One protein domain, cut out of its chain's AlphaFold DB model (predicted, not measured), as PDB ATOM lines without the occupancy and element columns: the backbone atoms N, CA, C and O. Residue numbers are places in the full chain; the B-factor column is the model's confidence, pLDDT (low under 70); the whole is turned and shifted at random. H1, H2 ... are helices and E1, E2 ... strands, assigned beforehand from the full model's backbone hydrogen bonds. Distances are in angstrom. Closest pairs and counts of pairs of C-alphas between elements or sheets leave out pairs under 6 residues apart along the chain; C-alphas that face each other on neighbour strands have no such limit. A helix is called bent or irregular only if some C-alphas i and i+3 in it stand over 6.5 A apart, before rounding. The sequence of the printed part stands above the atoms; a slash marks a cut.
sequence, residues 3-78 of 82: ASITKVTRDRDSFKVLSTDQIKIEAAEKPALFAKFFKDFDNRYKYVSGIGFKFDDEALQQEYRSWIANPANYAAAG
ATOM      1  N   ALA A   3    -105.482  11.393  50.496       90.38
ATOM      2  CA  ALA A   3    -105.541  10.299  49.537       90.38
ATOM      3  C   ALA A   3    -105.628   8.963  50.272       90.38
ATOM      4  O   ALA A   3    -105.070   8.795  51.359       90.38
ATOM      5  N   SER A   4    -106.327   8.015  49.659       92.81
ATOM      6  CA  SER A   4    -106.381   6.635  50.135       92.81
ATOM      7  C   SER A   4    -105.418   5.797  49.310       92.81
ATOM      8  O   SER A   4    -105.358   5.934  48.084       92.81
ATOM      9  N   ILE A   5    -104.643   4.966  49.996       93.44
ATOM     10  CA  ILE A   5    -103.732   4.014  49.384       93.44
ATOM     11  C   ILE A   5    -104.075   2.613  49.861       93.44
ATOM     12  O   ILE A   5    -104.416   2.384  51.023       93.44
ATOM     13  N   THR A   6    -103.907   1.661  48.963       93.50
ATOM     14  CA  THR A   6    -104.054   0.248  49.242       93.50
ATOM     15  C   THR A   6    -102.671  -0.380  49.351       93.50
ATOM     16  O   THR A   6    -101.887  -0.363  48.397       93.50
ATOM     17  N   LYS A   7    -102.385  -0.978  50.505       93.12
ATOM     18  CA  LYS A   7    -101.259  -1.884  50.715       93.12
ATOM     19  C   LYS A   7    -101.710  -3.298  50.378       93.12
ATOM     20  O   LYS A   7    -102.669  -3.800  50.948       93.12
ATOM     21  N   VAL A   8    -100.983  -3.958  49.490       91.44
ATOM     22  CA  VAL A   8    -101.188  -5.360  49.133       91.44
ATOM     23  C   VAL A   8     -99.999  -6.153  49.646       91.44
ATOM     24  O   VAL A   8     -98.861  -5.891  49.261       91.44
ATOM     25  N   THR A   9    -100.271  -7.140  50.490       89.31
ATOM     26  CA  THR A   9     -99.284  -8.130  50.921       89.31
ATOM     27  C   THR A   9     -99.555  -9.426  50.175       89.31
ATOM     28  O   THR A   9    -100.691  -9.900  50.133       89.31
ATOM     29  N   ARG A  10     -98.525  -9.996  49.563       89.19
ATOM     30  CA  ARG A  10     -98.564 -11.217  48.769       89.19
ATOM     31  C   ARG A  10     -97.590 -12.229  49.336       89.19
ATOM     32  O   ARG A  10     -96.522 -11.871  49.827       89.19
ATOM     33  N   ASP A  11     -97.967 -13.486  49.211       88.19
ATOM     34  CA  ASP A  11     -97.070 -14.595  49.449       88.19
ATOM     35  C   ASP A  11     -95.950 -14.577  48.407       88.19
ATOM     36  O   ASP A  11     -96.196 -14.382  47.212       88.19
ATOM     37  N   ARG A  12     -94.713 -14.743  48.870       77.00
ATOM     38  CA  ARG A  12     -93.524 -14.606  48.024       77.00
ATOM     39  C   ARG A  12     -93.401 -15.738  47.004       77.00
ATOM     40  O   ARG A  12     -92.844 -15.511  45.937       77.00
ATOM     41  N   ASP A  13     -93.897 -16.924  47.341       80.31
ATOM     42  CA  ASP A  13     -93.702 -18.147  46.561       80.31
ATOM     43  C   ASP A  13     -94.869 -18.385  45.590       80.31
ATOM     44  O   ASP A  13     -94.687 -18.679  44.411       80.31
ATOM     45  N   SER A  14     -96.092 -18.156  46.068       81.94
ATOM     46  CA  SER A  14     -97.328 -18.437  45.335       81.94
ATOM     47  C   SER A  14     -97.994 -17.204  44.718       81.94
ATOM     48  O   SER A  14     -99.027 -17.342  44.061       81.94
ATOM     49  N   PHE A  15     -97.448 -15.998  44.938       75.44
ATOM     50  CA  PHE A  15     -97.988 -14.702  44.484       75.44
ATOM     51  C   PHE A  15     -99.436 -14.411  44.923       75.44
ATOM     52  O   PHE A  15    -100.045 -13.428  44.484       75.44
ATOM     53  N   LYS A  16     -99.995 -15.233  45.815       86.12
ATOM     54  CA  LYS A  16    -101.347 -15.073  46.346       86.12
ATOM     55  C   LYS A  16    -101.411 -13.837  47.226       86.12
ATOM     56  O   LYS A  16    -100.528 -13.611  48.045       86.12
ATOM     57  N   VAL A  17    -102.474 -13.050  47.088       87.50
ATOM     58  CA  VAL A  17    -102.738 -11.934  48.004       87.50
ATOM     59  C   VAL A  17    -103.082 -12.510  49.377       87.50
ATOM     60  O   VAL A  17    -104.049 -13.252  49.512       87.50
ATOM     61  N   LEU A  18    -102.270 -12.177  50.377       88.31
ATOM     62  CA  LEU A  18    -102.464 -12.575  51.769       88.31
ATOM     63  C   LEU A  18    -103.345 -11.572  52.505       88.31
ATOM     64  O   LEU A  18    -104.221 -11.948  53.279       88.31
ATOM     65  N   SER A  19    -103.097 -10.280  52.296       89.25
ATOM     66  CA  SER A  19    -103.816  -9.217  52.996       89.25
ATOM     67  C   SER A  19    -103.845  -7.949  52.164       89.25
ATOM     68  O   SER A  19    -102.919  -7.669  51.398       89.25
ATOM     69  N   THR A  20    -104.924  -7.191  52.328       91.44
ATOM     70  CA  THR A  20    -105.095  -5.878  51.716       91.44
ATOM     71  C   THR A  20    -105.500  -4.901  52.807       91.44
ATOM     72  O   THR A  20    -106.532  -5.101  53.441       91.44
ATOM     73  N   ASP A  21    -104.695  -3.865  53.019       93.00
ATOM     74  CA  ASP A  21    -104.945  -2.833  54.023       93.00
ATOM     75  C   ASP A  21    -105.161  -1.487  53.336       93.00
ATOM     76  O   ASP A  21    -104.429  -1.129  52.408       93.00
ATOM     77  N   GLN A  22    -106.135  -0.716  53.814       92.75
ATOM     78  CA  GLN A  22    -106.340   0.661  53.374       92.75
ATOM     79  C   GLN A  22    -105.684   1.625  54.353       92.75
ATOM     80  O   GLN A  22    -105.922   1.581  55.559       92.75
ATOM     81  N   ILE A  23    -104.863   2.520  53.820       92.69
ATOM     82  CA  ILE A  23    -104.137   3.525  54.582       92.69
ATOM     83  C   ILE A  23    -104.535   4.887  54.023       92.69
ATOM     84  O   ILE A  23    -104.560   5.097  52.813       92.69
ATOM     85  N   LYS A  24    -104.860   5.828  54.904       92.50
ATOM     86  CA  LYS A  24    -105.105   7.218  54.514       92.50
ATOM     87  C   LYS A  24    -103.837   8.022  54.726       92.50
ATOM     88  O   LYS A  24    -103.213   7.931  55.782       92.50
ATOM     89  N   ILE A  25    -103.479   8.819  53.730       91.94
ATOM     90  CA  ILE A  25    -102.366   9.755  53.814       91.94
ATOM     91  C   ILE A  25    -102.878  11.175  53.620       91.94
ATOM     92  O   ILE A  25    -103.703  11.450  52.750       91.94
ATOM     93  N   GLU A  26    -102.368  12.081  54.444       91.88
ATOM     94  CA  GLU A  26    -102.685  13.503  54.381       91.88
ATOM     95  C   GLU A  26    -101.416  14.341  54.282       91.88
ATOM     96  O   GLU A  26    -100.406  14.068  54.952       91.88
ATOM     97  N   ALA A  27    -101.500  15.365  53.434       91.06
ATOM     98  CA  ALA A  27    -100.487  16.391  53.241       91.06
ATOM     99  C   ALA A  27    -101.138  17.708  52.795       91.06
ATOM    100  O   ALA A  27    -102.270  17.720  52.307       91.06
ATOM    101  N   ALA A  28    -100.425  18.825  52.941       88.12
ATOM    102  CA  ALA A  28    -100.932  20.138  52.545       88.12
ATOM    103  C   ALA A  28    -101.224  20.211  51.032       88.12
ATOM    104  O   ALA A  28    -102.285  20.684  50.631       88.12
ATOM    105  N   GLU A  29    -100.334  19.645  50.212       91.44
ATOM    106  CA  GLU A  29    -100.320  19.800  48.753       91.44
ATOM    107  C   GLU A  29    -100.049  18.458  48.050       91.44
ATOM    108  O   GLU A  29     -99.454  17.557  48.647       91.44
ATOM    109  N   LYS A  30    -100.416  18.334  46.764       90.00
ATOM    110  CA  LYS A  30    -100.110  17.151  45.929       90.00
ATOM    111  C   LYS A  30     -98.629  16.726  45.967       90.00
ATOM    112  O   LYS A  30     -98.377  15.564  46.273       90.00
ATOM    113  N   PRO A  31     -97.633  17.602  45.714       90.00
ATOM    114  CA  PRO A  31     -96.226  17.186  45.737       90.00
ATOM    115  C   PRO A  31     -95.778  16.685  47.115       90.00
ATOM    116  O   PRO A  31     -95.058  15.694  47.203       90.00
ATOM    117  N   ALA A  32     -96.254  17.306  48.199       91.56
ATOM    118  CA  ALA A  32     -95.984  16.836  49.556       91.56
ATOM    119  C   ALA A  32     -96.630  15.465  49.830       91.56
ATOM    120  O   ALA A  32     -96.041  14.625  50.509       91.56
ATOM    121  N   LEU A  33     -97.819  15.220  49.273       93.81
ATOM    122  CA  LEU A  33     -98.509  13.934  49.348       93.81
ATOM    123  C   LEU A  33     -97.726  12.834  48.617       93.81
ATOM    124  O   LEU A  33     -97.541  11.752  49.170       93.81
ATOM    125  N   PHE A  34     -97.213  13.123  47.421       93.94
ATOM    126  CA  PHE A  34     -96.384  12.197  46.645       93.94
ATOM    127  C   PHE A  34     -95.038  11.911  47.307       93.94
ATOM    128  O   PHE A  34     -94.645  10.749  47.401       93.94
ATOM    129  N   ALA A  35     -94.367  12.937  47.835       92.69
ATOM    130  CA  ALA A  35     -93.123  12.766  48.581       92.69
ATOM    131  C   ALA A  35     -93.330  11.897  49.830       92.69
ATOM    132  O   ALA A  35     -92.545  10.986  50.091       92.69
ATOM    133  N   LYS A  36     -94.422  12.131  50.569       93.06
ATOM    134  CA  LYS A  36     -94.800  11.320  51.731       93.06
ATOM    135  C   LYS A  36     -95.096   9.877  51.334       93.06
ATOM    136  O   LYS A  36     -94.559   8.960  51.947       93.06
ATOM    137  N   PHE A  37     -95.884   9.673  50.277       93.00
ATOM    138  CA  PHE A  37     -96.177   8.338  49.762       93.00
ATOM    139  C   PHE A  37     -94.901   7.579  49.380       93.00
ATOM    140  O   PHE A  37     -94.702   6.437  49.794       93.00
ATOM    141  N   PHE A  38     -94.010   8.231  48.631       92.81
ATOM    142  CA  PHE A  38     -92.751   7.630  48.220       92.81
ATOM    143  C   PHE A  38     -91.880   7.272  49.426       92.81
ATOM    144  O   PHE A  38     -91.409   6.146  49.529       92.81
ATOM    145  N   LYS A  39     -91.696   8.195  50.372       91.25
ATOM    146  CA  LYS A  39     -90.816   7.982  51.523       91.25
ATOM    147  C   LYS A  39     -91.329   6.904  52.480       91.25
ATOM    148  O   LYS A  39     -90.555   6.047  52.900       91.25
ATOM    149  N   ASP A  40     -92.609   6.957  52.841       90.50
ATOM    150  CA  ASP A  40     -93.176   6.071  53.863       90.50
ATOM    151  C   ASP A  40     -93.524   4.678  53.322       90.50
ATOM    152  O   ASP A  40     -93.527   3.711  54.091       90.50
ATOM    153  N   PHE A  41     -93.777   4.557  52.013       90.94
ATOM    154  CA  PHE A  41     -94.276   3.325  51.405       90.94
ATOM    155  C   PHE A  41     -93.416   2.842  50.237       90.94
ATOM    156  O   PHE A  41     -92.780   1.798  50.355       90.94
ATOM    157  N   ASP A  42     -93.362   3.573  49.125       88.81
ATOM    158  CA  ASP A  42     -92.731   3.070  47.895       88.81
ATOM    159  C   ASP A  42     -91.231   2.776  48.103       88.81
ATOM    160  O   ASP A  42     -90.799   1.625  48.077       88.81
ATOM    161  N   ASN A  43     -90.450   3.789  48.485       89.31
ATOM    162  CA  ASN A  43     -89.010   3.679  48.704       89.31
ATOM    163  C   ASN A  43     -88.661   2.737  49.861       89.31
ATOM    164  O   ASN A  43     -87.713   1.958  49.773       89.31
ATOM    165  N   ARG A  44     -89.438   2.789  50.950       87.94
ATOM    166  CA  ARG A  44     -89.202   1.973  52.148       87.94
ATOM    167  C   ARG A  44     -89.360   0.480  51.873       87.94
ATOM    168  O   ARG A  44     -88.652  -0.327  52.474       87.94
ATOM    169  N   TYR A  45     -90.285   0.111  50.990       88.25
ATOM    170  CA  TYR A  45     -90.618  -1.282  50.704       88.25
ATOM    171  C   TYR A  45     -90.218  -1.732  49.292       88.25
ATOM    172  O   TYR A  45     -90.496  -2.874  48.941       88.25
ATOM    173  N   LYS A  46     -89.509  -0.909  48.504       83.62
ATOM    174  CA  LYS A  46     -89.117  -1.236  47.116       83.62
ATOM    175  C   LYS A  46     -88.329  -2.541  46.969       83.62
ATOM    176  O   LYS A  46     -88.435  -3.213  45.947       83.62
ATOM    177  N   TYR A  47     -87.560  -2.918  47.991       85.94
ATOM    178  CA  TYR A  47     -86.793  -4.171  48.024       85.94
ATOM    179  C   TYR A  47     -87.507  -5.309  48.763       85.94
ATOM    180  O   TYR A  47     -86.998  -6.428  48.831       85.94
ATOM    181  N   VAL A  48     -88.689  -5.049  49.324       86.12
ATOM    182  CA  VAL A  48     -89.467  -6.048  50.051       86.12
ATOM    183  C   VAL A  48     -90.378  -6.773  49.070       86.12
ATOM    184  O   VAL A  48     -91.486  -6.340  48.756       86.12
ATOM    185  N   SER A  49     -89.898  -7.919  48.588       81.56
ATOM    186  CA  SER A  49     -90.689  -8.809  47.736       81.56
ATOM    187  C   SER A  49     -91.978  -9.228  48.446       81.56
ATOM    188  O   SER A  49     -91.940  -9.711  49.576       81.56
ATOM    189  N   GLY A  50     -93.115  -9.058  47.770       83.94
ATOM    190  CA  GLY A  50     -94.432  -9.413  48.297       83.94
ATOM    191  C   GLY A  50     -95.200  -8.251  48.926       83.94
ATOM    192  O   GLY A  50     -96.378  -8.416  49.206       83.94
ATOM    193  N   ILE A  51     -94.615  -7.063  49.091       89.81
ATOM    194  CA  ILE A  51     -95.366  -5.878  49.526       89.81
ATOM    195  C   ILE A  51     -95.474  -4.899  48.360       89.81
ATOM    196  O   ILE A  51     -94.492  -4.596  47.694       89.81
ATOM    197  N   GLY A  52     -96.684  -4.409  48.103       89.31
ATOM    198  CA  GLY A  52     -96.938  -3.369  47.116       89.31
ATOM    199  C   GLY A  52     -97.894  -2.320  47.656       89.31
ATOM    200  O   GLY A  52     -98.775  -2.627  48.456       89.31
ATOM    201  N   PHE A  53     -97.738  -1.090  47.186       92.31
ATOM    202  CA  PHE A  53     -98.616   0.023  47.523       92.31
ATOM    203  C   PHE A  53     -99.137   0.654  46.241       92.31
ATOM    204  O   PHE A  53     -98.424   0.731  45.240       92.31
ATOM    205  N   LYS A  54    -100.392   1.092  46.260       91.25
ATOM    206  CA  LYS A  54    -101.005   1.827  45.154       91.25
ATOM    207  C   LYS A  54    -101.972   2.867  45.689       91.25
ATOM    208  O   LYS A  54    -102.554   2.661  46.750       91.25
ATOM    209  N   PHE A  55    -102.164   3.948  44.948       93.25
ATOM    210  CA  PHE A  55    -103.282   4.847  45.201       93.25
ATOM    211  C   PHE A  55    -104.590   4.161  44.794       93.25
ATOM    212  O   PHE A  55    -104.617   3.396  43.831       93.25
ATOM    213  N   ASP A  56    -105.661   4.406  45.544       92.50
ATOM    214  CA  ASP A  56    -107.007   3.970  45.149       92.50
ATOM    215  C   ASP A  56    -107.548   4.812  43.982       92.50
ATOM    216  O   ASP A  56    -108.340   4.327  43.179       92.50
ATOM    217  N   ASP A  57    -107.092   6.061  43.871       91.38
ATOM    218  CA  ASP A  57    -107.434   6.971  42.782       91.38
ATOM    219  C   ASP A  57    -106.445   6.825  41.614       91.38
ATOM    220  O   ASP A  57    -105.233   7.019  41.766       91.38
ATOM    221  N   GLU A  58    -106.965   6.471  40.436       91.25
ATOM    222  CA  GLU A  58    -106.146   6.209  39.249       91.25
ATOM    223  C   GLU A  58    -105.472   7.480  38.712       91.25
ATOM    224  O   GLU A  58    -104.323   7.420  38.266       91.25
ATOM    225  N   ALA A  59    -106.133   8.639  38.805       91.69
ATOM    226  CA  ALA A  59    -105.561   9.905  38.360       91.69
ATOM    227  C   ALA A  59    -104.368  10.298  39.241       91.69
ATOM    228  O   ALA A  59    -103.287  10.572  38.719       91.69
ATOM    229  N   LEU A  60    -104.506  10.208  40.569       91.06
ATOM    230  CA  LEU A  60    -103.400  10.413  41.507       91.06
ATOM    231  C   LEU A  60    -102.267   9.414  41.281       91.06
ATOM    232  O   LEU A  60    -101.101   9.785  41.404       91.06
ATOM    233  N   GLN A  61    -102.577   8.166  40.922       92.25
ATOM    234  CA  GLN A  61    -101.551   7.178  40.604       92.25
ATOM    235  C   GLN A  61    -100.757   7.550  39.344       92.25
ATOM    236  O   GLN A  61     -99.533   7.392  39.325       92.25
ATOM    237  N   GLN A  62    -101.427   8.031  38.298       93.31
ATOM    238  CA  GLN A  62    -100.761   8.501  37.083       93.31
ATOM    239  C   GLN A  62     -99.929   9.759  37.356       93.31
ATOM    240  O   GLN A  62     -98.753   9.796  36.995       93.31
ATOM    241  N   GLU A  63    -100.493  10.741  38.065       93.81
ATOM    242  CA  GLU A  63     -99.783  11.959  38.473       93.81
ATOM    243  C   GLU A  63     -98.541  11.630  39.310       93.81
ATOM    244  O   GLU A  63     -97.465  12.173  39.059       93.81
ATOM    245  N   TYR A  64     -98.657  10.696  40.256       93.81
ATOM    246  CA  TYR A  64     -97.536  10.219  41.060       93.81
ATOM    247  C   TYR A  64     -96.433   9.596  40.198       93.81
ATOM    248  O   TYR A  64     -95.258   9.908  40.387       93.81
ATOM    249  N   ARG A  65     -96.792   8.747  39.225       91.69
ATOM    250  CA  ARG A  65     -95.822   8.124  38.309       91.69
ATOM    251  C   ARG A  65     -95.064   9.165  37.492       91.69
ATOM    252  O   ARG A  65     -93.846   9.067  37.371       91.69
ATOM    253  N   SER A  66     -95.761  10.171  36.970       93.94
ATOM    254  CA  SER A  66     -95.121  11.293  36.279       93.94
ATOM    255  C   SER A  66     -94.247  12.123  37.223       93.94
ATOM    256  O   SER A  66     -93.166  12.558  36.832       93.94
ATOM    257  N   TRP A  67     -94.680  12.317  38.471       93.81
ATOM    258  CA  TRP A  67     -93.935  13.070  39.475       93.81
ATOM    259  C   TRP A  67     -92.634  12.371  39.882       93.81
ATOM    260  O   TRP A  67     -91.591  13.024  39.892       93.81
ATOM    261  N   ILE A  68     -92.668  11.062  40.166       92.06
ATOM    262  CA  ILE A  68     -91.493  10.289  40.603       92.06
ATOM    263  C   ILE A  68     -90.523   9.976  39.456       92.06
ATOM    264  O   ILE A  68     -89.335   9.789  39.696       92.06
ATOM    265  N   ALA A  69     -90.998   9.975  38.204       91.00
ATOM    266  CA  ALA A  69     -90.140   9.854  37.025       91.00
ATOM    267  C   ALA A  69     -89.186  11.050  36.852       91.00
ATOM    268  O   ALA A  69     -88.186  10.939  36.145       91.00
ATOM    269  N   ASN A  70     -89.473  12.192  37.491       92.00
ATOM    270  CA  ASN A  70     -88.546  13.313  37.528       92.00
ATOM    271  C   ASN A  70     -87.438  13.043  38.571       92.00
ATOM    272  O   ASN A  70     -87.736  12.982  39.769       92.00
ATOM    273  N   PRO A  71     -86.159  12.955  38.161       88.75
ATOM    274  CA  PRO A  71     -85.056  12.650  39.069       88.75
ATOM    275  C   PRO A  71     -84.880  13.700  40.174       88.75
ATOM    276  O   PRO A  71     -84.480  13.346  41.279       88.75
ATOM    277  N   ALA A  72     -85.232  14.967  39.928       89.88
ATOM    278  CA  ALA A  72     -85.173  16.008  40.953       89.88
ATOM    279  C   ALA A  72     -86.188  15.757  42.080       89.88
ATOM    280  O   ALA A  72     -85.862  15.915  43.253       89.88
ATOM    281  N   ASN A  73     -87.400  15.312  41.732       91.38
ATOM    282  CA  ASN A  73     -88.428  14.958  42.712       91.38
ATOM    283  C   ASN A  73     -88.047  13.692  43.478       91.38
ATOM    284  O   ASN A  73     -88.156  13.662  44.700       91.38
ATOM    285  N   TYR A  74     -87.560  12.670  42.769       87.88
ATOM    286  CA  TYR A  74     -87.075  11.430  43.372       87.88
ATOM    287  C   TYR A  74     -85.949  11.701  44.383       87.88
ATOM    288  O   TYR A  74     -86.034  11.274  45.535       87.88
ATOM    289  N   ALA A  75     -84.944  12.489  43.992       87.94
ATOM    290  CA  ALA A  75     -83.851  12.908  44.861       87.94
ATOM    291  C   ALA A  75     -84.350  13.704  46.077       87.94
ATOM    292  O   ALA A  75     -84.008  13.386  47.216       87.94
ATOM    293  N   ALA A  76     -85.211  14.704  45.853       88.00
ATOM    294  CA  ALA A  76     -85.770  15.540  46.917       88.00
ATOM    295  C   ALA A  76     -86.637  14.747  47.912       88.00
ATOM    296  O   ALA A  76     -86.710  15.095  49.089       88.00
ATOM    297  N   ALA A  77     -87.271  13.665  47.458       87.12
ATOM    298  CA  ALA A  77     -88.076  12.775  48.292       87.12
ATOM    299  C   ALA A  77     -87.246  11.756  49.096       87.12
ATOM    300  O   ALA A  77     -87.815  10.997  49.885       87.12
ATOM    301  N   GLY A  78     -85.919  11.738  48.922       84.50
ATOM    302  CA  GLY A  78     -85.006  10.811  49.595       84.50
ATOM    303  C   GLY A  78     -84.785   9.500  48.843       84.50
ATOM    304  O   GLY A  78     -84.538   8.472  49.471       84.50
TER     305      GLY A  78
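This is residues 3 to 78 of the 82 residues of an uncharacterized protein of Erythrobacter sp (UniProt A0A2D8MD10). A narrow, twisted sheet of three strands, with E1 between E2 and E3, has the long helix H1 packed along it, while two shorter helices, H2 and H3, gather toward the end of the sheet where H1 begins. The hairpin of E1 and E2 makes much of the length, with its turn at residues 11 to 16 at the opposite end. The printed part has 76 residues, with three named helices and three named strands in the order E1, E2, H1, E3, H2, H3; the sheet's order is E2, E1, E3, all antiparallel. The class is mixed, helices and strands. The whole is compact, with a radius of gyration of the C-alphas of 12.8 A, yet elongated, spanning 36 by 22 by 18 A.

In the sheet, E1 is residues 3 to 10, 22.6 A long, from C-alpha 3 at (-105.541, 10.299, 49.537). E2, residues 17 to 26, is the longest strand at 26.2 A, and E3, residues 51 to 55, measures 14.0 A. H1, residues 30 to 45, measures 21.3 A and ends with C-alpha 45 at (-90.618, -1.282, 50.704). It has a kink of 35 degrees near residue 39 and is irregular, with C-alphas 40 and 43 at 7.0 A. H2 is residues 58 to 68, 15.3 A long. H3, residues 71 to 76, ends with C-alpha 76 at (-85.770, 15.540, 46.917).

E1 is the inner strand, and E2 and E3 are edge strands. E1 and E2 form a hairpin, antiparallel at 158 degrees, with N 7 and O 21 at 2.8 A, within hydrogen-bond range. E1 and E3 are antiparallel at 156 degrees, with N 8 and O 52 at 2.8 A. The sheet is only just strongly twisted, its C-alphas lying up to 4.1 A off the best plane. H1 is on the sheet at a height of 8.2 A, making two layers, a helix on one face of a sheet. It runs along the strands, at 13 degrees to E1 on the local plane. Its closest C-alphas to E3 are those of Asp 42 and Phe 53, 6.6 A. E2, H1 and E3 form a split strand-helix-strand unit, two strands running the same way with E1 between them, and its crossover is right-handed. H2 only grazes the sheet, with residues 60 to 64. H1, with residues 31 to 34 alone, only just touches H2, with 3 pairs of C-alphas within 8 A, the closest Phe 34 and Tyr 64 at 6.0 A; they are about perpendicular at 79 degrees. H3 is close to H2 but not clearly touching, the closest C-alphas being Ile 68 and Tyr 74 at 5.3 A, and is apart from E1, E2 and E3. Each O i to N i+4 pair is within hydrogen-bond range in H2 and H3; in H1, 10 of 12 are.

The two C-alphas farthest apart are those of Asp 13 and Ala 28, 39.4 A. The printed part has no cut and no long link. Its mean pLDDT is 89.9, and no printed residue is under 70.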